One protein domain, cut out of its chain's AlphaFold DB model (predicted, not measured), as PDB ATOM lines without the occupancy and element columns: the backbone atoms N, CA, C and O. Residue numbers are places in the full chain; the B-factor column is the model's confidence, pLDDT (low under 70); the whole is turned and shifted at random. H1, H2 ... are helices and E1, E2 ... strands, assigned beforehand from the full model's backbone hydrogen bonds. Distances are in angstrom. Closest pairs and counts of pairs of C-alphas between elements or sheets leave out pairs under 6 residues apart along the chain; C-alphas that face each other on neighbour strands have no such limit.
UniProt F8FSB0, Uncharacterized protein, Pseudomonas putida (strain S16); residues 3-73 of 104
ATOM      1  N   PHE A   3     178.045 138.561 146.791       91.56
ATOM      2  CA  PHE A   3     179.368 138.876 146.269       91.56
ATOM      3  C   PHE A   3     179.352 140.232 145.575       91.56
ATOM      4  O   PHE A   3     178.384 140.579 144.902       91.56
ATOM      5  N   ASN A   4     180.433 140.990 145.742       93.00
ATOM      6  CA  ASN A   4     180.652 142.244 145.034       93.00
ATOM      7  C   ASN A   4     181.938 142.115 144.227       93.00
ATOM      8  O   ASN A   4     183.030 142.186 144.790       93.00
ATOM      9  N   PHE A   5     181.794 141.912 142.924       92.31
ATOM     10  CA  PHE A   5     182.920 141.880 142.001       92.31
ATOM     11  C   PHE A   5     183.157 143.275 141.444       92.31
ATOM     12  O   PHE A   5     182.205 144.026 141.232       92.31
ATOM     13  N   VAL A   6     184.420 143.631 141.230       94.81
ATOM     14  CA  VAL A   6     184.803 144.869 140.555       94.81
ATOM     15  C   VAL A   6     185.683 144.486 139.381       94.81
ATOM     16  O   VAL A   6     186.744 143.910 139.589       94.81
ATOM     17  N   PHE A   7     185.220 144.817 138.184       94.50
ATOM     18  CA  PHE A   7     185.857 144.474 136.921       94.50
ATOM     19  C   PHE A   7     186.257 145.733 136.161       94.50
ATOM     20  O   PHE A   7     185.584 146.768 136.252       94.50
ATOM     21  N   GLU A   8     187.331 145.646 135.387       95.56
ATOM     22  CA  GLU A   8     187.568 146.563 134.273       95.56
ATOM     23  C   GLU A   8     186.589 146.282 133.116       95.56
ATOM     24  O   GLU A   8     185.825 145.320 133.142       95.56
ATOM     25  N   GLU A   9     186.557 147.154 132.109       92.06
ATOM     26  CA  GLU A   9     185.580 147.091 131.009       92.06
ATOM     27  C   GLU A   9     185.625 145.756 130.241       92.06
ATOM     28  O   GLU A   9     184.591 145.107 130.069       92.06
ATOM     29  N   ASP A  10     186.822 145.299 129.866       94.56
ATOM     30  CA  ASP A  10     187.003 144.028 129.149       94.56
ATOM     31  C   ASP A  10     186.704 142.814 130.045       94.56
ATOM     32  O   ASP A  10     186.113 141.828 129.598       94.56
ATOM     33  N   GLU A  11     187.059 142.893 131.330       95.12
ATOM     34  CA  GLU A  11     186.758 141.851 132.319       95.12
ATOM     35  C   GLU A  11     185.247 141.716 132.545       95.12
ATOM     36  O   GLU A  11     184.739 140.600 132.640       95.12
ATOM     37  N   ALA A  12     184.514 142.834 132.573       92.94
ATOM     38  CA  ALA A  12     183.061 142.842 132.698       92.94
ATOM     39  C   ALA A  12     182.400 142.175 131.484       92.94
ATOM     40  O   ALA A  12     181.534 141.316 131.646       92.94
ATOM     41  N   ALA A  13     182.854 142.496 130.267       93.25
ATOM     42  CA  ALA A  13     182.354 141.860 129.048       93.25
ATOM     43  C   ALA A  13     182.621 140.344 129.034       93.25
ATOM     44  O   ALA A  13     181.754 139.556 128.644       93.25
ATOM     45  N   PHE A  14     183.805 139.923 129.488       96.31
ATOM     46  CA  PHE A  14     184.129 138.506 129.624       96.31
ATOM     47  C   PHE A  14     183.241 137.820 130.667       96.31
ATOM     48  O   PHE A  14     182.709 136.738 130.408       96.31
ATOM     49  N   PHE A  15     183.047 138.457 131.824       93.50
ATOM     50  CA  PHE A  15     182.198 137.948 132.894       93.50
ATOM     51  C   PHE A  15     180.757 137.726 132.419       93.50
ATOM     52  O   PHE A  15     180.222 136.642 132.637       93.50
ATOM     53  N   GLU A  16     180.155 138.687 131.712       92.31
ATOM     54  CA  GLU A  16     178.804 138.557 131.132       92.31
ATOM     55  C   GLU A  16     178.700 137.350 130.191       92.31
ATOM     56  O   GLU A  16     177.769 136.546 130.280       92.31
ATOM     57  N   ALA A  17     179.681 137.182 129.299       95.06
ATOM     58  CA  ALA A  17     179.692 136.070 128.356       95.06
ATOM     59  C   ALA A  17     179.830 134.715 129.064       95.06
ATOM     60  O   ALA A  17     179.149 133.755 128.696       95.06
ATOM     61  N   TRP A  18     180.698 134.629 130.074       94.50
ATOM     62  CA  TRP A  18     180.866 133.428 130.886       94.50
ATOM     63  C   TRP A  18     179.605 133.117 131.702       94.50
ATOM     64  O   TRP A  18     179.130 131.982 131.669       94.50
ATOM     65  N   TYR A  19     179.019 134.121 132.352       91.94
ATOM     66  CA  TYR A  19     177.793 133.999 133.138       91.94
ATOM     67  C   TYR A  19     176.633 133.452 132.296       91.94
ATOM     68  O   TYR A  19     176.032 132.437 132.651       91.94
ATOM     69  N   ALA A  20     176.373 134.059 131.136       91.56
ATOM     70  CA  ALA A  20     175.269 133.652 130.275       91.56
ATOM     71  C   ALA A  20     175.504 132.275 129.632       91.56
ATOM     72  O   ALA A  20     174.623 131.419 129.628       91.56
ATOM     73  N   ARG A  21     176.705 132.032 129.086       93.62
ATOM     74  CA  ARG A  21     176.961 130.848 128.240       93.62
ATOM     75  C   ARG A  21     177.466 129.631 129.001       93.62
ATOM     76  O   ARG A  21     177.227 128.515 128.556       93.62
ATOM     77  N   THR A  22     178.208 129.836 130.087       93.06
ATOM     78  CA  THR A  22     178.826 128.742 130.857       93.06
ATOM     79  C   THR A  22     177.985 128.388 132.068       93.06
ATOM     80  O   THR A  22     177.819 127.209 132.357       93.06
ATOM     81  N   LEU A  23     177.433 129.393 132.756       92.50
ATOM     82  CA  LEU A  23     176.605 129.167 133.940       92.50
ATOM     83  C   LEU A  23     175.101 129.127 133.658       92.50
ATOM     84  O   LEU A  23     174.330 129.032 134.611       92.50
ATOM     85  N   ASN A  24     174.686 129.198 132.389       91.94
ATOM     86  CA  ASN A  24     173.279 129.211 131.982       91.94
ATOM     87  C   ASN A  24     172.478 130.254 132.784       91.94
ATOM     88  O   ASN A  24     171.556 129.924 133.529       91.94
ATOM     89  N   ASP A  25     172.937 131.505 132.719       87.38
ATOM     90  CA  ASP A  25     172.403 132.638 133.483       87.38
ATOM     91  C   ASP A  25     172.409 132.440 135.013       87.38
ATOM     92  O   ASP A  25     171.557 132.966 135.734       87.38
ATOM     93  N   GLY A  26     173.406 131.709 135.521       85.06
ATOM     94  CA  GLY A  26     173.627 131.482 136.951       85.06
ATOM     95  C   GLY A  26     172.943 130.237 137.525       85.06
ATOM     96  O   GLY A  26     173.058 129.999 138.728       85.06
ATOM     97  N   LEU A  27     172.261 129.442 136.694       87.44
ATOM     98  CA  LEU A  27     171.579 128.208 137.103       87.44
ATOM     99  C   LEU A  27     172.540 127.055 137.421       87.44
ATOM    100  O   LEU A  27     172.195 126.176 138.212       87.44
ATOM    101  N   GLU A  28     173.728 127.044 136.816       93.25
ATOM    102  CA  GLU A  28     174.702 125.974 137.026       93.25
ATOM    103  C   GLU A  28     175.502 126.147 138.321       93.25
ATOM    104  O   GLU A  28     175.879 127.249 138.733       93.25
ATOM    105  N   TRP A  29     175.823 125.011 138.940       94.44
ATOM    106  CA  TRP A  29     176.725 124.953 140.084       94.44
ATOM    107  C   TRP A  29     178.179 124.971 139.619       94.44
ATOM    108  O   TRP A  29     178.568 124.190 138.753       94.44
ATOM    109  N   PHE A  30     179.015 125.778 140.264       94.75
ATOM    110  CA  PHE A  30     180.441 125.860 139.968       94.75
ATOM    111  C   PHE A  30     181.280 125.920 141.243       94.75
ATOM    112  O   PHE A  30     180.782 126.199 142.335       94.75
ATOM    113  N   GLU A  31     182.563 125.610 141.109       95.38
ATOM    114  CA  GLU A  31     183.514 125.657 142.213       95.38
ATOM    115  C   GLU A  31     184.161 127.036 142.307       95.38
ATOM    116  O   GLU A  31     184.635 127.583 141.311       95.38
ATOM    117  N   MET A  32     184.201 127.594 143.516       93.44
ATOM    118  CA  MET A  32     184.858 128.866 143.786       93.44
ATOM    119  C   MET A  32     185.668 128.785 145.085       93.44
ATOM    120  O   MET A  32     185.123 128.373 146.116       93.44
ATOM    121  N   PRO A  33     186.955 129.180 145.074       94.38
ATOM    122  CA  PRO A  33     187.727 129.323 146.300       94.38
ATOM    123  C   PRO A  33     187.185 130.500 147.116       94.38
ATOM    124  O   PRO A  33     187.093 131.624 146.620       94.38
ATOM    125  N   LEU A  34     186.815 130.246 148.370       92.69
ATOM    126  CA  LEU A  34     186.220 131.233 149.265       92.69
ATOM    127  C   LEU A  34     186.887 131.218 150.634       92.69
ATOM    128  O   LEU A  34     187.150 130.164 151.212       92.69
ATOM    129  N   GLN A  35     187.061 132.415 151.192       91.38
ATOM    130  CA  GLN A  35     187.327 132.602 152.611       91.38
ATOM    131  C   GLN A  35     185.992 132.724 153.351       91.38
ATOM    132  O   GLN A  35     185.286 133.722 153.209       91.38
ATOM    133  N   LEU A  36     185.665 131.726 154.169       89.19
ATOM    134  CA  LEU A  36     184.540 131.756 155.105       89.19
ATOM    135  C   LEU A  36     185.067 131.761 156.553       89.19
ATOM    136  O   LEU A  36     186.266 131.550 156.764       89.19
ATOM    137  N   PRO A  37     184.212 131.979 157.575       86.25
ATOM    138  CA  PRO A  37     184.638 131.903 158.977       86.25
ATOM    139  C   PRO A  37     185.262 130.556 159.371       86.25
ATOM    140  O   PRO A  37     186.050 130.490 160.306       86.25
ATOM    141  N   SER A  38     184.931 129.486 158.646       84.69
ATOM    142  CA  SER A  38     185.498 128.146 158.818       84.69
ATOM    143  C   SER A  38     186.901 127.968 158.228       84.69
ATOM    144  O   SER A  38     187.519 126.938 158.468       84.69
ATOM    145  N   GLY A  39     187.384 128.919 157.423       87.38
ATOM    146  CA  GLY A  39     188.663 128.828 156.716       87.38
ATOM    147  C   GLY A  39     188.567 129.139 155.219       87.38
ATOM    148  O   GLY A  39     187.499 129.474 154.700       87.38
ATOM    149  N   PHE A  40     189.714 129.041 154.541       91.00
ATOM    150  CA  PHE A  40     189.836 129.180 153.089       91.00
ATOM    151  C   PHE A  40     189.777 127.804 152.425       91.00
ATOM    152  O   PHE A  40     190.634 126.962 152.684       91.00
ATOM    153  N   THR A  41     188.776 127.566 151.582       92.38
ATOM    154  CA  THR A  41     188.672 126.322 150.807       92.38
ATOM    155  C   THR A  41     187.793 126.523 149.573       92.38
ATOM    156  O   THR A  41     187.203 127.587 149.377       92.38
ATOM    157  N   THR A  42     187.727 125.514 148.713       94.12
ATOM    158  CA  THR A  42     186.874 125.507 147.525       94.12
ATOM    159  C   THR A  42     185.474 125.044 147.897       94.12
ATOM    160  O   THR A  42     185.298 123.993 148.512       94.12
ATOM    161  N   TYR A  43     184.471 125.820 147.497       94.06
ATOM    162  CA  TYR A  43     183.069 125.489 147.714       94.06
ATOM    163  C   TYR A  43     182.321 125.426 146.391       94.06
ATOM    164  O   TYR A  43     182.600 126.190 145.470       94.06
ATOM    165  N   GLN A  44     181.320 124.551 146.334       95.44
ATOM    166  CA  GLN A  44     180.360 124.540 145.243       95.44
ATOM    167  C   GLN A  44     179.260 125.572 145.522       95.44
ATOM    168  O   GLN A  44     178.564 125.491 146.543       95.44
ATOM    169  N   ILE A  45     179.120 126.541 144.621       94.88
ATOM    170  CA  ILE A  45     178.140 127.624 144.696       94.88
ATOM    171  C   ILE A  45     177.329 127.720 143.407       94.88
ATOM    172  O   ILE A  45     177.760 127.237 142.363       94.88
ATOM    173  N   HIS A  46     176.167 128.356 143.476       93.19
ATOM    174  CA  HIS A  46     175.443 128.817 142.292       93.19
ATOM    175  C   HIS A  46     174.915 130.231 142.530       93.19
ATOM    176  O   HIS A  46     174.718 130.646 143.679       93.19
ATOM    177  N   PHE A  47     174.710 130.983 141.452       92.50
ATOM    178  CA  PHE A  47     174.144 132.324 141.536       92.50
ATOM    179  C   PHE A  47     172.612 132.268 141.615       92.50
ATOM    180  O   PHE A  47     171.976 131.300 141.203       92.50
ATOM    181  N   ILE A  48     172.009 133.300 142.203       89.50
ATOM    182  CA  ILE A  48     170.560 133.396 142.396       89.50
ATOM    183  C   ILE A  48     170.006 134.500 141.505       89.50
ATOM    184  O   ILE A  48     170.241 135.682 141.770       89.50
ATOM    185  N   GLY A  49     169.201 134.103 140.517       78.44
ATOM    186  CA  GLY A  49     168.575 135.021 139.565       78.44
ATOM    187  C   GLY A  49     169.600 135.774 138.715       78.44
ATOM    188  O   GLY A  49     170.781 135.462 138.749       78.44
ATOM    189  N   ILE A  50     169.145 136.782 137.968       73.56
ATOM    190  CA  ILE A  50     170.043 137.720 137.277       73.56
ATOM    191  C   ILE A  50     170.741 138.584 138.338       73.56
ATOM    192  O   ILE A  50     170.124 138.939 139.348       73.56
ATOM    193  N   TYR A  51     172.026 138.898 138.130       70.12
ATOM    194  CA  TYR A  51     172.828 139.721 139.041       70.12
ATOM    195  C   TYR A  51     172.050 140.959 139.526       70.12
ATOM    196  O   TYR A  51     171.352 141.628 138.770       70.12
ATOM    197  N   GLY A  52     172.134 141.250 140.825       70.81
ATOM    198  CA  GLY A  52     171.216 142.180 141.481       70.81
ATOM    199  C   GLY A  52     171.407 143.635 141.058       70.81
ATOM    200  O   GLY A  52     170.430 144.353 140.861       70.81
ATOM    201  N   LYS A  53     172.657 144.093 140.940       83.19
ATOM    202  CA  LYS A  53     172.968 145.481 140.580       83.19
ATOM    203  C   LYS A  53     174.286 145.560 139.819       83.19
ATOM    204  O   LYS A  53     175.271 144.962 140.253       83.19
ATOM    205  N   VAL A  54     174.291 146.328 138.731       86.75
ATOM    206  CA  VAL A  54     175.486 146.654 137.941       86.75
ATOM    207  C   VAL A  54     175.679 148.160 137.965       86.75
ATOM    208  O   VAL A  54     174.773 148.909 137.605       86.75
ATOM    209  N   GLU A  55     176.844 148.614 138.422       90.94
ATOM    210  CA  GLU A  55     177.134 150.041 138.576       90.94
ATOM    211  C   GLU A  55     178.514 150.399 138.047       90.94
ATOM    212  O   GLU A  55     179.508 149.755 138.387       90.94
ATOM    213  N   LEU A  56     178.601 151.498 137.302       89.62
ATOM    214  CA  LEU A  56     179.877 152.139 137.015       89.62
ATOM    215  C   LEU A  56     180.342 152.882 138.276       89.62
ATOM    216  O   LEU A  56     179.790 153.915 138.648       89.62
ATOM    217  N   THR A  57     181.340 152.336 138.966       86.38
ATOM    218  CA  THR A  57     181.829 152.881 140.248       86.38
ATOM    219  C   THR A  57     182.971 153.877 140.092       86.38
ATOM    220  O   THR A  57     183.200 154.699 140.977       86.38
ATOM    221  N   GLN A  58     183.690 153.810 138.972       83.25
ATOM    222  CA  GLN A  58     184.761 154.723 138.559       83.25
ATOM    223  C   GLN A  58     184.766 154.810 137.028       83.25
ATOM    224  O   GLN A  58     184.017 154.085 136.386       83.25
ATOM    225  N   VAL A  59     185.638 155.630 136.429       83.75
ATOM    226  CA  VAL A  59     185.651 155.930 134.977       83.75
ATOM    227  C   VAL A  59     185.540 154.686 134.080       83.75
ATOM    228  O   VAL A  59     184.876 154.752 133.053       83.75
ATOM    229  N   LYS A  60     186.156 153.559 134.470       87.50
ATOM    230  CA  LYS A  60     186.117 152.287 133.725       87.50
ATOM    231  C   LYS A  60     186.004 151.045 134.613       87.50
ATOM    232  O   LYS A  60     186.521 149.989 134.263       87.50
ATOM    233  N   ARG A  61     185.398 151.176 135.798       91.12
ATOM    234  CA  ARG A  61     185.252 150.041 136.725       91.12
ATOM    235  C   ARG A  61     183.804 149.748 137.042       91.12
ATOM    236  O   ARG A  61     183.100 150.600 137.591       91.12
ATOM    237  N   TRP A  62     183.405 148.520 136.760       92.62
ATOM    238  CA  TRP A  62     182.052 148.025 136.920       92.62
ATOM    239  C   TRP A  62     181.951 147.166 138.167       92.62
ATOM    240  O   TRP A  62     182.721 146.227 138.350       92.62
ATOM    241  N   ARG A  63     180.997 147.493 139.037       94.38
ATOM    242  CA  ARG A  63     180.658 146.681 140.198       94.38
ATOM    243  C   ARG A  63     179.446 145.825 139.894       94.38
ATOM    244  O   ARG A  63     178.403 146.362 139.537       94.38
ATOM    245  N   TYR A  64     179.588 144.532 140.141       93.25
ATOM    246  CA  TYR A  64     178.528 143.540 140.064       93.25
ATOM    247  C   TYR A  64     178.201 143.031 141.461       93.25
ATOM    248  O   TYR A  64     179.054 142.433 142.118       93.25
ATOM    249  N   SER A  65     176.969 143.254 141.908       93.19
ATOM    250  CA  SER A  65     176.445 142.698 143.157       93.19
ATOM    251  C   SER A  65     175.584 141.478 142.847       93.19
ATOM    252  O   SER A  65     174.515 141.612 142.255       93.19
ATOM    253  N   ILE A  66     176.037 140.289 143.242       92.00
ATOM    254  CA  ILE A  66     175.414 139.012 142.864       92.00
ATOM    255  C   ILE A  66     175.098 138.210 144.117       92.00
ATOM    256  O   ILE A  66     175.946 138.049 144.995       92.00
ATOM    257  N   ASN A  67     173.875 137.694 144.206       93.06
ATOM    258  CA  ASN A  67     173.510 136.770 145.269       93.06
ATOM    259  C   ASN A  67     173.868 135.341 144.868       93.06
ATOM    260  O   ASN A  67     173.711 134.957 143.715       93.06
ATOM    261  N   ALA A  68     174.342 134.558 145.829       92.69
ATOM    262  CA  ALA A  68     174.731 133.171 145.624       92.69
ATOM    263  C   ALA A  68     174.341 132.295 146.814       92.69
ATOM    264  O   ALA A  68     174.278 132.771 147.960       92.69
ATOM    265  N   GLU A  69     174.161 131.006 146.550       93.00
ATOM    266  CA  GLU A  69     173.995 129.977 147.577       93.00
ATOM    267  C   GLU A  69     175.182 129.022 147.590       93.00
ATOM    268  O   GLU A  69     175.770 128.702 146.558       93.00
ATOM    269  N   LEU A  70     175.524 128.565 148.794       93.50
ATOM    270  CA  LEU A  70     176.463 127.471 149.006       93.50
ATOM    271  C   LEU A  70     175.697 126.157 148.988       93.50
ATOM    272  O   LEU A  70     174.691 126.031 149.687       93.50
ATOM    273  N   LYS A  71     176.237 125.153 148.297       91.56
ATOM    274  CA  LYS A  71     175.653 123.808 148.298       91.56
ATOM    275  C   LYS A  71     175.687 123.170 149.681       91.56
ATOM    276  O   LYS A  71     174.743 122.503 150.091       91.56
ATOM    277  N   GLN A  72     176.791 123.365 150.392       86.69
ATOM    278  CA  GLN A  72     176.990 122.885 151.754       86.69
ATOM    279  C   GLN A  72     177.520 124.025 152.610       86.69
ATOM    280  O   GLN A  72     178.464 124.722 152.231       86.69
ATOM    281  N   ARG A  73     176.897 124.223 153.772       81.69
ATOM    282  CA  ARG A  73     177.344 125.221 154.741       81.69
ATOM    283  C   ARG A  73     178.388 124.582 155.652       81.69
ATOM    284  O   ARG A  73     178.092 123.537 156.228       81.69
TER     285      ARG A  73
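AT A GLANCE: This is residues 3 to 73 of the 104 residues of an uncharacterized protein of Pseudomonas putida (strain S16) (UniProt F8FSB0). A strongly twisted sheet is built along one long strand, E5, with H1 packed over one face along E1. E1 and E4 lie on the two sides of the first part of E5, while the hairpin E2 and E3 joins its last part through E3, which bends. The printed part has 71 residues, with E1, H1, E2, E3, E4 and E5 in chain order; the sheet is branched and antiparallel, and the class is mixed. It is only just compact, close to loose, with a radius of gyration of the C-alphas of 12.9 A and spans of 37 by 26 by 18 A.

HOW THE PARTS SIT: E1, residues 3 to 8, is antiparallel to E5, residues 61 to 70, with N 5 and O 64 2.9 A apart. H1, residues 9 to 22, is on the sheet at a height of 8.5 A, over E1 and along the strands, at 21 degrees to E1 on the local plane. Its closest C-alphas to E5 are those of Glu 9 and Arg 61, 6.4 A apart. Every O i to N i+4 pair in H1 is within hydrogen-bond range. E2, residues 30 to 36, forms a hairpin with E3, residues 39 to 47; N 32 and O 43 are 2.9 A apart. E3 bends by 68 degrees at residue 42 and is antiparallel to E5, with N 69 and O 46 2.9 A apart. E4, residues 53 to 58, forms a hairpin with E5; N 63 and O 55 are 2.8 A apart. E2 and E5 are apart.

IN THESE COORDINATES: E1 begins at C-alpha 3, (179.368, 138.876, 146.269), and spans 16.4 A. H1 spans 19.6 A, E2 16.8 A, E3 21.3 A and E4 15.1 A. E5 spans 27.2 A and ends at C-alpha 70, (176.463, 127.471, 149.006).

THE WHOLE: The two C-alphas farthest apart, those of Val 59 and Gln 72, are 38.1 A apart. The printed part has no cut and no long link. Mean pLDDT of the printed part is 90.5, and no printed residue is under 70.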